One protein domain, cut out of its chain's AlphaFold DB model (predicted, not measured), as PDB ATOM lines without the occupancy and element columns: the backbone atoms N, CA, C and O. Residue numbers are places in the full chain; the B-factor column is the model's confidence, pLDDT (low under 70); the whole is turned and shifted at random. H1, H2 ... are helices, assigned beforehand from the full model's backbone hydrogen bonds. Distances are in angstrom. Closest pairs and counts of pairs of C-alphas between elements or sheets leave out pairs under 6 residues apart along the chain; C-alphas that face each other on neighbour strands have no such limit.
ATOM      1  N   ALA A   2      24.206  28.042  -5.509       80.06
ATOM      2  CA  ALA A   2      24.183  28.831  -4.264       80.06
ATOM      3  C   ALA A   2      25.550  28.912  -3.550       80.06
ATOM      4  O   ALA A   2      26.046  29.996  -3.305       80.06
ATOM      5  N   MET A   3      26.241  27.782  -3.377       85.56
ATOM      6  CA  MET A   3      27.559  27.729  -2.717       85.56
ATOM      7  C   MET A   3      28.633  28.650  -3.336       85.56
ATOM      8  O   MET A   3      29.415  29.257  -2.611       85.56
ATOM      9  N   PHE A   4      28.686  28.776  -4.668       88.94
ATOM     10  CA  PHE A   4      29.655  29.661  -5.332       88.94
ATOM     11  C   PHE A   4      29.242  31.129  -5.244       88.94
ATOM     12  O   PHE A   4      30.096  32.001  -5.102       88.94
ATOM     13  N   HIS A   5      27.936  31.385  -5.310       90.56
ATOM     14  CA  HIS A   5      27.374  32.713  -5.119       90.56
ATOM     15  C   HIS A   5      27.675  33.232  -3.709       90.56
ATOM     16  O   HIS A   5      28.186  34.338  -3.568       90.56
ATOM     17  N   ASP A   6      27.454  32.409  -2.684       92.00
ATOM     18  CA  ASP A   6      27.678  32.787  -1.288       92.00
ATOM     19  C   ASP A   6      29.172  33.001  -1.012       92.00
ATOM     20  O   ASP A   6      29.553  33.998  -0.407       92.00
ATOM     21  N   ARG A   7      30.061  32.158  -1.562       93.06
ATOM     22  CA  ARG A   7      31.514  32.378  -1.436       93.06
ATOM     23  C   ARG A   7      31.962  33.732  -2.002       93.06
ATOM     24  O   ARG A   7      32.907  34.324  -1.482       93.06
ATOM     25  N   LEU A   8      31.313  34.215  -3.059       94.69
ATOM     26  CA  LEU A   8      31.664  35.483  -3.695       94.69
ATOM     27  C   LEU A   8      31.008  36.689  -3.002       94.69
ATOM     28  O   LEU A   8      31.692  37.680  -2.744       94.69
ATOM     29  N   TYR A   9      29.713  36.597  -2.695       94.19
ATOM     30  CA  TYR A   9      28.858  37.737  -2.347       94.19
ATOM     31  C   TYR A   9      28.252  37.700  -0.943       94.19
ATOM     32  O   TYR A   9      27.490  38.609  -0.611       94.19
ATOM     33  N   ASP A  10      28.546  36.693  -0.116       94.25
ATOM     34  CA  ASP A  10      28.068  36.701   1.266       94.25
ATOM     35  C   ASP A  10      28.492  37.998   1.969       94.25
ATOM     36  O   ASP A  10      29.645  38.434   1.907       94.25
ATOM     37  N   LYS A  11      27.520  38.644   2.610       89.50
ATOM     38  CA  LYS A  11      27.678  39.995   3.155       89.50
ATOM     39  C   LYS A  11      28.697  40.066   4.294       89.50
ATOM     40  O   LYS A  11      29.249  41.133   4.526       89.50
ATOM     41  N   ASP A  12      28.927  38.954   4.993       90.81
ATOM     42  CA  ASP A  12      29.778  38.902   6.179       90.81
ATOM     43  C   ASP A  12      31.125  38.233   5.850       90.81
ATOM     44  O   ASP A  12      32.172  38.661   6.332       90.81
ATOM     45  N   THR A  13      31.113  37.219   4.982       89.44
ATOM     46  CA  THR A  13      32.237  36.296   4.737       89.44
ATOM     47  C   THR A  13      32.640  36.156   3.265       89.44
ATOM     48  O   THR A  13      33.569  35.408   2.946       89.44
ATOM     49  N   GLY A  14      31.955  36.854   2.357       93.31
ATOM     50  CA  GLY A  14      32.197  36.785   0.921       93.31
ATOM     51  C   GLY A  14      33.478  37.501   0.500       93.31
ATOM     52  O   GLY A  14      33.880  38.509   1.089       93.31
ATOM     53  N   LEU A  15      34.096  37.005  -0.574       95.25
ATOM     54  CA  LEU A  15      35.344  37.557  -1.112       95.25
ATOM     55  C   LEU A  15      35.230  39.046  -1.464       95.25
ATOM     56  O   LEU A  15      36.164  39.807  -1.213       95.25
ATOM     57  N   VAL A  16      34.086  39.487  -2.002       94.56
ATOM     58  CA  VAL A  16      33.864  40.905  -2.332       94.56
ATOM     59  C   VAL A  16      33.905  41.776  -1.076       94.56
ATOM     60  O   VAL A  16      34.569  42.810  -1.079       94.56
ATOM     61  N   ASN A  17      33.243  41.355   0.005       93.50
ATOM     62  CA  ASN A  17      33.226  42.109   1.259       93.50
ATOM     63  C   ASN A  17      34.612  42.140   1.927       93.50
ATOM     64  O   ASN A  17      35.062  43.185   2.403       93.50
ATOM     65  N   GLU A  18      35.322  41.009   1.899       94.25
ATOM     66  CA  GLU A  18      36.691  40.898   2.404       94.25
ATOM     67  C   GLU A  18      37.628  41.877   1.681       94.25
ATOM     68  O   GLU A  18      38.317  42.675   2.322       94.25
ATOM     69  N   LYS A  19      37.622  41.884   0.340       94.25
ATOM     70  CA  LYS A  19      38.513  42.765  -0.426       94.25
ATOM     71  C   LYS A  19      38.076  44.232  -0.367       94.25
ATOM     72  O   LYS A  19      38.936  45.109  -0.321       94.25
ATOM     73  N   LEU A  20      36.774  44.522  -0.292       90.69
ATOM     74  CA  LEU A  20      36.276  45.883  -0.058       90.69
ATOM     75  C   LEU A  20      36.769  46.436   1.286       90.69
ATOM     76  O   LEU A  20      37.204  47.584   1.360       90.69
ATOM     77  N   SER A  21      36.770  45.610   2.333       90.69
ATOM     78  CA  SER A  21      37.304  45.991   3.645       90.69
ATOM     79  C   SER A  21      38.804  46.300   3.583       90.69
ATOM     80  O   SER A  21      39.268  47.251   4.213       90.69
ATOM     81  N   LEU A  22      39.574  45.550   2.784       90.19
ATOM     82  CA  LEU A  22      40.988  45.854   2.534       90.19
ATOM     83  C   LEU A  22      41.159  47.188   1.802       90.19
ATOM     84  O   LEU A  22      42.017  47.979   2.187       90.19
ATOM     85  N   LEU A  23      40.338  47.460   0.784       88.00
ATOM     86  CA  LEU A  23      40.357  48.727   0.050       88.00
ATOM     87  C   LEU A  23      40.099  49.924   0.973       88.00
ATOM     88  O   LEU A  23      40.873  50.875   0.959       88.00
ATOM     89  N   LEU A  24      39.059  49.852   1.810       86.44
ATOM     90  CA  LEU A  24      38.673  50.937   2.721       86.44
ATOM     91  C   LEU A  24      39.725  51.227   3.799       86.44
ATOM     92  O   LEU A  24      39.887  52.375   4.208       86.44
ATOM     93  N   ASN A  25      40.451  50.201   4.243       85.94
ATOM     94  CA  ASN A  25      41.469  50.330   5.286       85.94
ATOM     95  C   ASN A  25      42.869  50.670   4.744       85.94
ATOM     96  O   ASN A  25      43.796  50.880   5.529       85.94
ATOM     97  N   THR A  26      43.051  50.730   3.422       83.62
ATOM     98  CA  THR A  26      44.350  51.020   2.806       83.62
ATOM     99  C   THR A  26      44.496  52.516   2.537       83.62
ATOM    100  O   THR A  26      43.751  53.101   1.753       83.62
ATOM    101  N   TYR A  27      45.495  53.155   3.150       75.44
ATOM    102  CA  TYR A  27      45.817  54.551   2.860       75.44
ATOM    103  C   TYR A  27      46.595  54.672   1.541       75.44
ATOM    104  O   TYR A  27      47.727  54.205   1.436       75.44
ATOM    105  N   VAL A  28      46.005  55.343   0.550       69.44
ATOM    106  CA  VAL A  28      46.571  55.532  -0.805       69.44
ATOM    107  C   VAL A  28      47.108  56.953  -1.062       69.44
ATOM    108  O   VAL A  28      47.480  57.295  -2.184       69.44
ATOM    109  N   GLY A  29      47.215  57.785  -0.016       69.88
ATOM    110  CA  GLY A  29      47.727  59.161  -0.102       69.88
ATOM    111  C   GLY A  29      46.693  60.199  -0.561       69.88
ATOM    112  O   GLY A  29      45.615  59.863  -1.042       69.88
ATOM    113  N   SER A  30      47.025  61.489  -0.422       66.00
ATOM    114  CA  SER A  30      46.135  62.628  -0.730       66.00
ATOM    115  C   SER A  30      46.634  63.532  -1.875       66.00
ATOM    116  O   SER A  30      46.186  64.668  -2.007       66.00
ATOM    117  N   GLY A  31      47.596  63.060  -2.679       72.81
ATOM    118  CA  GLY A  31      48.182  63.807  -3.804       72.81
ATOM    119  C   GLY A  31      47.502  63.540  -5.153       72.81
ATOM    120  O   GLY A  31      46.653  62.665  -5.268       72.81
ATOM    121  N   THR A  32      47.927  64.238  -6.211       69.50
ATOM    122  CA  THR A  32      47.359  64.133  -7.577       69.50
ATOM    123  C   THR A  32      47.481  62.746  -8.227       69.50
ATOM    124  O   THR A  32      46.800  62.478  -9.213       69.50
ATOM    125  N   GLY A  33      48.316  61.853  -7.681       74.44
ATOM    126  CA  GLY A  33      48.471  60.461  -8.125       74.44
ATOM    127  C   GLY A  33      47.660  59.422  -7.335       74.44
ATOM    128  O   GLY A  33      47.729  58.240  -7.667       74.44
ATOM    129  N   SER A  34      46.905  59.823  -6.303       78.69
ATOM    130  CA  SER A  34      46.185  58.883  -5.428       78.69
ATOM    131  C   SER A  34      45.103  58.093  -6.166       78.69
ATOM    132  O   SER A  34      44.981  56.894  -5.953       78.69
ATOM    133  N   ALA A  35      44.382  58.719  -7.101       80.88
ATOM    134  CA  ALA A  35      43.345  58.052  -7.894       80.88
ATOM    135  C   ALA A  35      43.894  56.874  -8.721       80.88
ATOM    136  O   ALA A  35      43.327  55.784  -8.698       80.88
ATOM    137  N   ALA A  36      45.042  57.055  -9.382       83.69
ATOM    138  CA  ALA A  36      45.669  55.997 -10.176       83.69
ATOM    139  C   ALA A  36      46.141  54.816  -9.308       83.69
ATOM    140  O   ALA A  36      46.049  53.661  -9.728       83.69
ATOM    141  N   LEU A  37      46.612  55.098  -8.086       83.44
ATOM    142  CA  LEU A  37      46.989  54.072  -7.111       83.44
ATOM    143  C   LEU A  37      45.763  53.313  -6.587       83.44
ATOM    144  O   LEU A  37      45.820  52.088  -6.482       83.44
ATOM    145  N   THR A  38      44.646  54.000  -6.333       85.50
ATOM    146  CA  THR A  38      43.370  53.363  -5.975       85.50
ATOM    147  C   THR A  38      42.887  52.426  -7.077       85.50
ATOM    148  O   THR A  38      42.508  51.292  -6.789       85.50
ATOM    149  N   ASP A  39      42.946  52.846  -8.343       87.31
ATOM    150  CA  ASP A  39      42.530  52.019  -9.483       87.31
ATOM    151  C   ASP A  39      43.436  50.800  -9.678       87.31
ATOM    152  O   ASP A  39      42.972  49.708 -10.018       87.31
ATOM    153  N   GLN A  40      44.746  50.967  -9.486       88.56
ATOM    154  CA  GLN A  40      45.691  49.854  -9.540       88.56
ATOM    155  C   GLN A  40      45.433  48.860  -8.403       88.56
ATOM    156  O   GLN A  40      45.391  47.654  -8.638       88.56
ATOM    157  N   TYR A  41      45.218  49.356  -7.185       89.06
ATOM    158  CA  TYR A  41      44.934  48.507  -6.035       89.06
ATOM    159  C   TYR A  41      43.592  47.782  -6.184       89.06
ATOM    160  O   TYR A  41      43.513  46.583  -5.937       89.06
ATOM    161  N   THR A  42      42.565  48.466  -6.695       90.25
ATOM    162  CA  THR A  42      41.253  47.869  -6.986       90.25
ATOM    163  C   THR A  42      41.366  46.740  -8.008       90.25
ATOM    164  O   THR A  42      40.818  45.665  -7.783       90.25
ATOM    165  N   ARG A  43      42.124  46.934  -9.097       92.62
ATOM    166  CA  ARG A  43      42.371  45.873 -10.089       92.62
ATOM    167  C   ARG A  43      43.066  44.659  -9.480       92.62
ATOM    168  O   ARG A  43      42.584  43.548  -9.654       92.62
ATOM    169  N   ASN A  44      44.112  44.873  -8.681       93.31
ATOM    170  CA  ASN A  44      44.802  43.777  -7.997       93.31
ATOM    171  C   ASN A  44      43.864  42.991  -7.063       93.31
ATOM    172  O   ASN A  44      43.970  41.772  -6.955       93.31
ATOM    173  N   LEU A  45      42.943  43.676  -6.377       93.75
ATOM    174  CA  LEU A  45      41.954  43.021  -5.522       93.75
ATOM    175  C   LEU A  45      40.953  42.186  -6.333       93.75
ATOM    176  O   LEU A  45      40.605  41.090  -5.902       93.75
ATOM    177  N   VAL A  46      40.527  42.661  -7.507       94.62
ATOM    178  CA  VAL A  46      39.672  41.887  -8.423       94.62
ATOM    179  C   VAL A  46      40.397  40.634  -8.923       94.62
ATOM    180  O   VAL A  46      39.826  39.546  -8.850       94.62
ATOM    181  N   ASP A  47      41.665  40.752  -9.322       95.62
ATOM    182  CA  ASP A  47      42.477  39.607  -9.763       95.62
ATOM    183  C   ASP A  47      42.621  38.548  -8.654       95.62
ATOM    184  O   ASP A  47      42.587  37.337  -8.902       95.62
ATOM    185  N   LEU A  48      42.747  38.986  -7.395       93.88
ATOM    186  CA  LEU A  48      42.776  38.086  -6.240       93.88
ATOM    187  C   LEU A  48      41.439  37.367  -6.033       93.88
ATOM    188  O   LEU A  48      41.446  36.164  -5.772       93.88
ATOM    189  N   ILE A  49      40.309  38.067  -6.181       95.56
ATOM    190  CA  ILE A  49      38.975  37.447  -6.111       95.56
ATOM    191  C   ILE A  49      38.844  36.361  -7.181       95.56
ATOM    192  O   ILE A  49      38.417  35.250  -6.868       95.56
ATOM    193  N   GLU A  50      39.235  36.653  -8.423       94.81
ATOM    194  CA  GLU A  50      39.163  35.692  -9.526       94.81
ATOM    195  C   GLU A  50      40.002  34.442  -9.236       94.81
ATOM    196  O   GLU A  50      39.525  33.309  -9.376       94.81
ATOM    197  N   LYS A  51      41.237  34.634  -8.763       95.19
ATOM    198  CA  LYS A  51      42.148  33.536  -8.430       95.19
ATOM    199  C   LYS A  51      41.617  32.672  -7.287       95.19
ATOM    200  O   LYS A  51      41.623  31.445  -7.389       95.19
ATOM    201  N   GLU A  52      41.159  33.291  -6.202       95.12
ATOM    202  CA  GLU A  52      40.642  32.577  -5.033       95.12
ATOM    203  C   GLU A  52      39.346  31.822  -5.355       95.12
ATOM    204  O   GLU A  52      39.192  30.663  -4.958       95.12
ATOM    205  N   LEU A  53      38.440  32.432  -6.126       93.88
ATOM    206  CA  LEU A  53      37.206  31.780  -6.556       93.88
ATOM    207  C   LEU A  53      37.489  30.601  -7.496       93.88
ATOM    208  O   LEU A  53      36.880  29.542  -7.344       93.88
ATOM    209  N   SER A  54      38.445  30.744  -8.416       92.62
ATOM    210  CA  SER A  54      38.844  29.670  -9.334       92.62
ATOM    211  C   SER A  54      39.379  28.446  -8.588       92.62
ATOM    212  O   SER A  54      38.965  27.321  -8.867       92.62
ATOM    213  N   ILE A  55      40.243  28.659  -7.587       91.56
ATOM    214  CA  ILE A  55      40.763  27.583  -6.726       91.56
ATOM    215  C   ILE A  55      39.622  26.902  -5.963       91.56
ATOM    216  O   ILE A  55      39.577  25.676  -5.860       91.56
ATOM    217  N   TYR A  56      38.687  27.688  -5.430       90.50
ATOM    218  CA  TYR A  56      37.545  27.153  -4.699       90.50
ATOM    219  C   TYR A  56      36.641  26.290  -5.589       90.50
ATOM    220  O   TYR A  56      36.238  25.200  -5.174       90.50
ATOM    221  N   ILE A  57      36.356  26.736  -6.817       88.38
ATOM    222  CA  ILE A  57      35.563  25.980  -7.795       88.38
ATOM    223  C   ILE A  57      36.263  24.667  -8.159       88.38
ATOM    224  O   ILE A  57      35.633  23.613  -8.084       88.38
ATOM    225  N   ASP A  58      37.554  24.708  -8.495       87.38
ATOM    226  CA  ASP A  58      38.326  23.519  -8.880       87.38
ATOM    227  C   ASP A  58      38.365  22.471  -7.755       87.38
ATOM    228  O   ASP A  58      38.042  21.300  -7.968       87.38
ATOM    229  N   ASN A  59      38.653  22.901  -6.523       86.06
ATOM    230  CA  ASN A  59      38.649  22.015  -5.359       86.06
ATOM    231  C   ASN A  59      37.260  21.436  -5.078       86.06
ATOM    232  O   ASN A  59      37.138  20.251  -4.767       86.06
ATOM    233  N   THR A  60      36.208  22.241  -5.212       84.81
ATOM    234  CA  THR A  60      34.828  21.789  -5.004       84.81
ATOM    235  C   THR A  60      34.434  20.739  -6.046       84.81
ATOM    236  O   THR A  60      33.920  19.684  -5.691       84.81
ATOM    237  N   ILE A  61      34.741  20.959  -7.328       82.12
ATOM    238  CA  ILE A  61      34.458  19.987  -8.395       82.12
ATOM    239  C   ILE A  61      35.231  18.681  -8.175       82.12
ATOM    240  O   ILE A  61      34.666  17.604  -8.353       82.12
ATOM    241  N   LYS A  62      36.499  18.756  -7.753       80.44
ATOM    242  CA  LYS A  62      37.331  17.568  -7.492       80.44
ATOM    243  C   LYS A  62      36.878  16.755  -6.280       80.44
ATOM    244  O   LYS A  62      37.110  15.551  -6.242       80.44
ATOM    245  N   THR A  63      36.282  17.401  -5.280       75.44
ATOM    246  CA  THR A  63      35.910  16.765  -4.005       75.44
ATOM    247  C   THR A  63      34.466  16.275  -3.958       75.44
ATOM    248  O   THR A  63      34.155  15.402  -3.145       75.44
ATOM    249  N   ILE A  64      33.575  16.779  -4.820       73.31
ATOM    250  CA  ILE A  64      32.190  16.305  -4.873       73.31
ATOM    251  C   ILE A  64      32.157  14.883  -5.448       73.31
ATOM    252  O   ILE A  64      32.231  14.655  -6.655       73.31
TER     253      ILE A  64
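What this domain is: This is residues 2 to 64 of the 308 residues of the protein "S-layer homology domain-containing protein" of Clostridiaceae bacterium (UniProt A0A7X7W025). One long helix, H3, makes the length of a rod, and two shorter helices, H1 and H2, follow each other in a row along one side of it. The chain runs through H1 and H2 one way and comes back through H3, with residues 30 to 35 sticking out at the turn. The printed part has 63 residues, with three named helices in the order H1, H2, H3 and no named strand; the class is all helix. The whole is loose, with a radius of gyration of the C-alphas of 14.5 A, and its C-alphas span 50 by 20 by 12 A.

How they stand to each other: H3, residues 34 to 63, touches H2, residues 15 to 25, with its residues 41 to 49 alone. The closest C-alphas of this pair are those of Lys 19 and Leu 45, 6.2 A apart. H2 and H3 form a helical hairpin, running opposite ways at a shallow tilt of 26 degrees. H3 touches H1, residues 2 to 9, with its residues 49 to 57 alone; the closest C-alphas are those of Leu 8 and Leu 53, 7.3 A apart. H1 and H3 run opposite ways at a shallow tilt of 18 degrees. H1 and H2 touch only at the corner by their link, closest at the C-alphas of Leu 8 and Leu 15, 5.0 A apart, and run the same way at a shallow tilt of 10 degrees. In H1, H2 and H3 every O i to N i+4 pair is within hydrogen-bond range.

Where its parts are: H3 is 43.4 A long from C-alpha 34 at (46.185, 58.883, -5.428) to C-alpha 63 at (35.910, 16.765, -4.005). H2 measures 15.5 A from first to last C-alpha, and H1 10.2 A, beginning with C-alpha 2 at (24.183, 28.831, -4.264).

The domain as a whole: The two C-alphas farthest apart are those of Thr 32 and Ile 64, at 50.2 A. The printed part has no cut. The link from H1 to H2 is tight and that from H2 to H3 is short. The mean pLDDT of the printed part is 87.3, with residues 28 to 30 and residue 32 under 70.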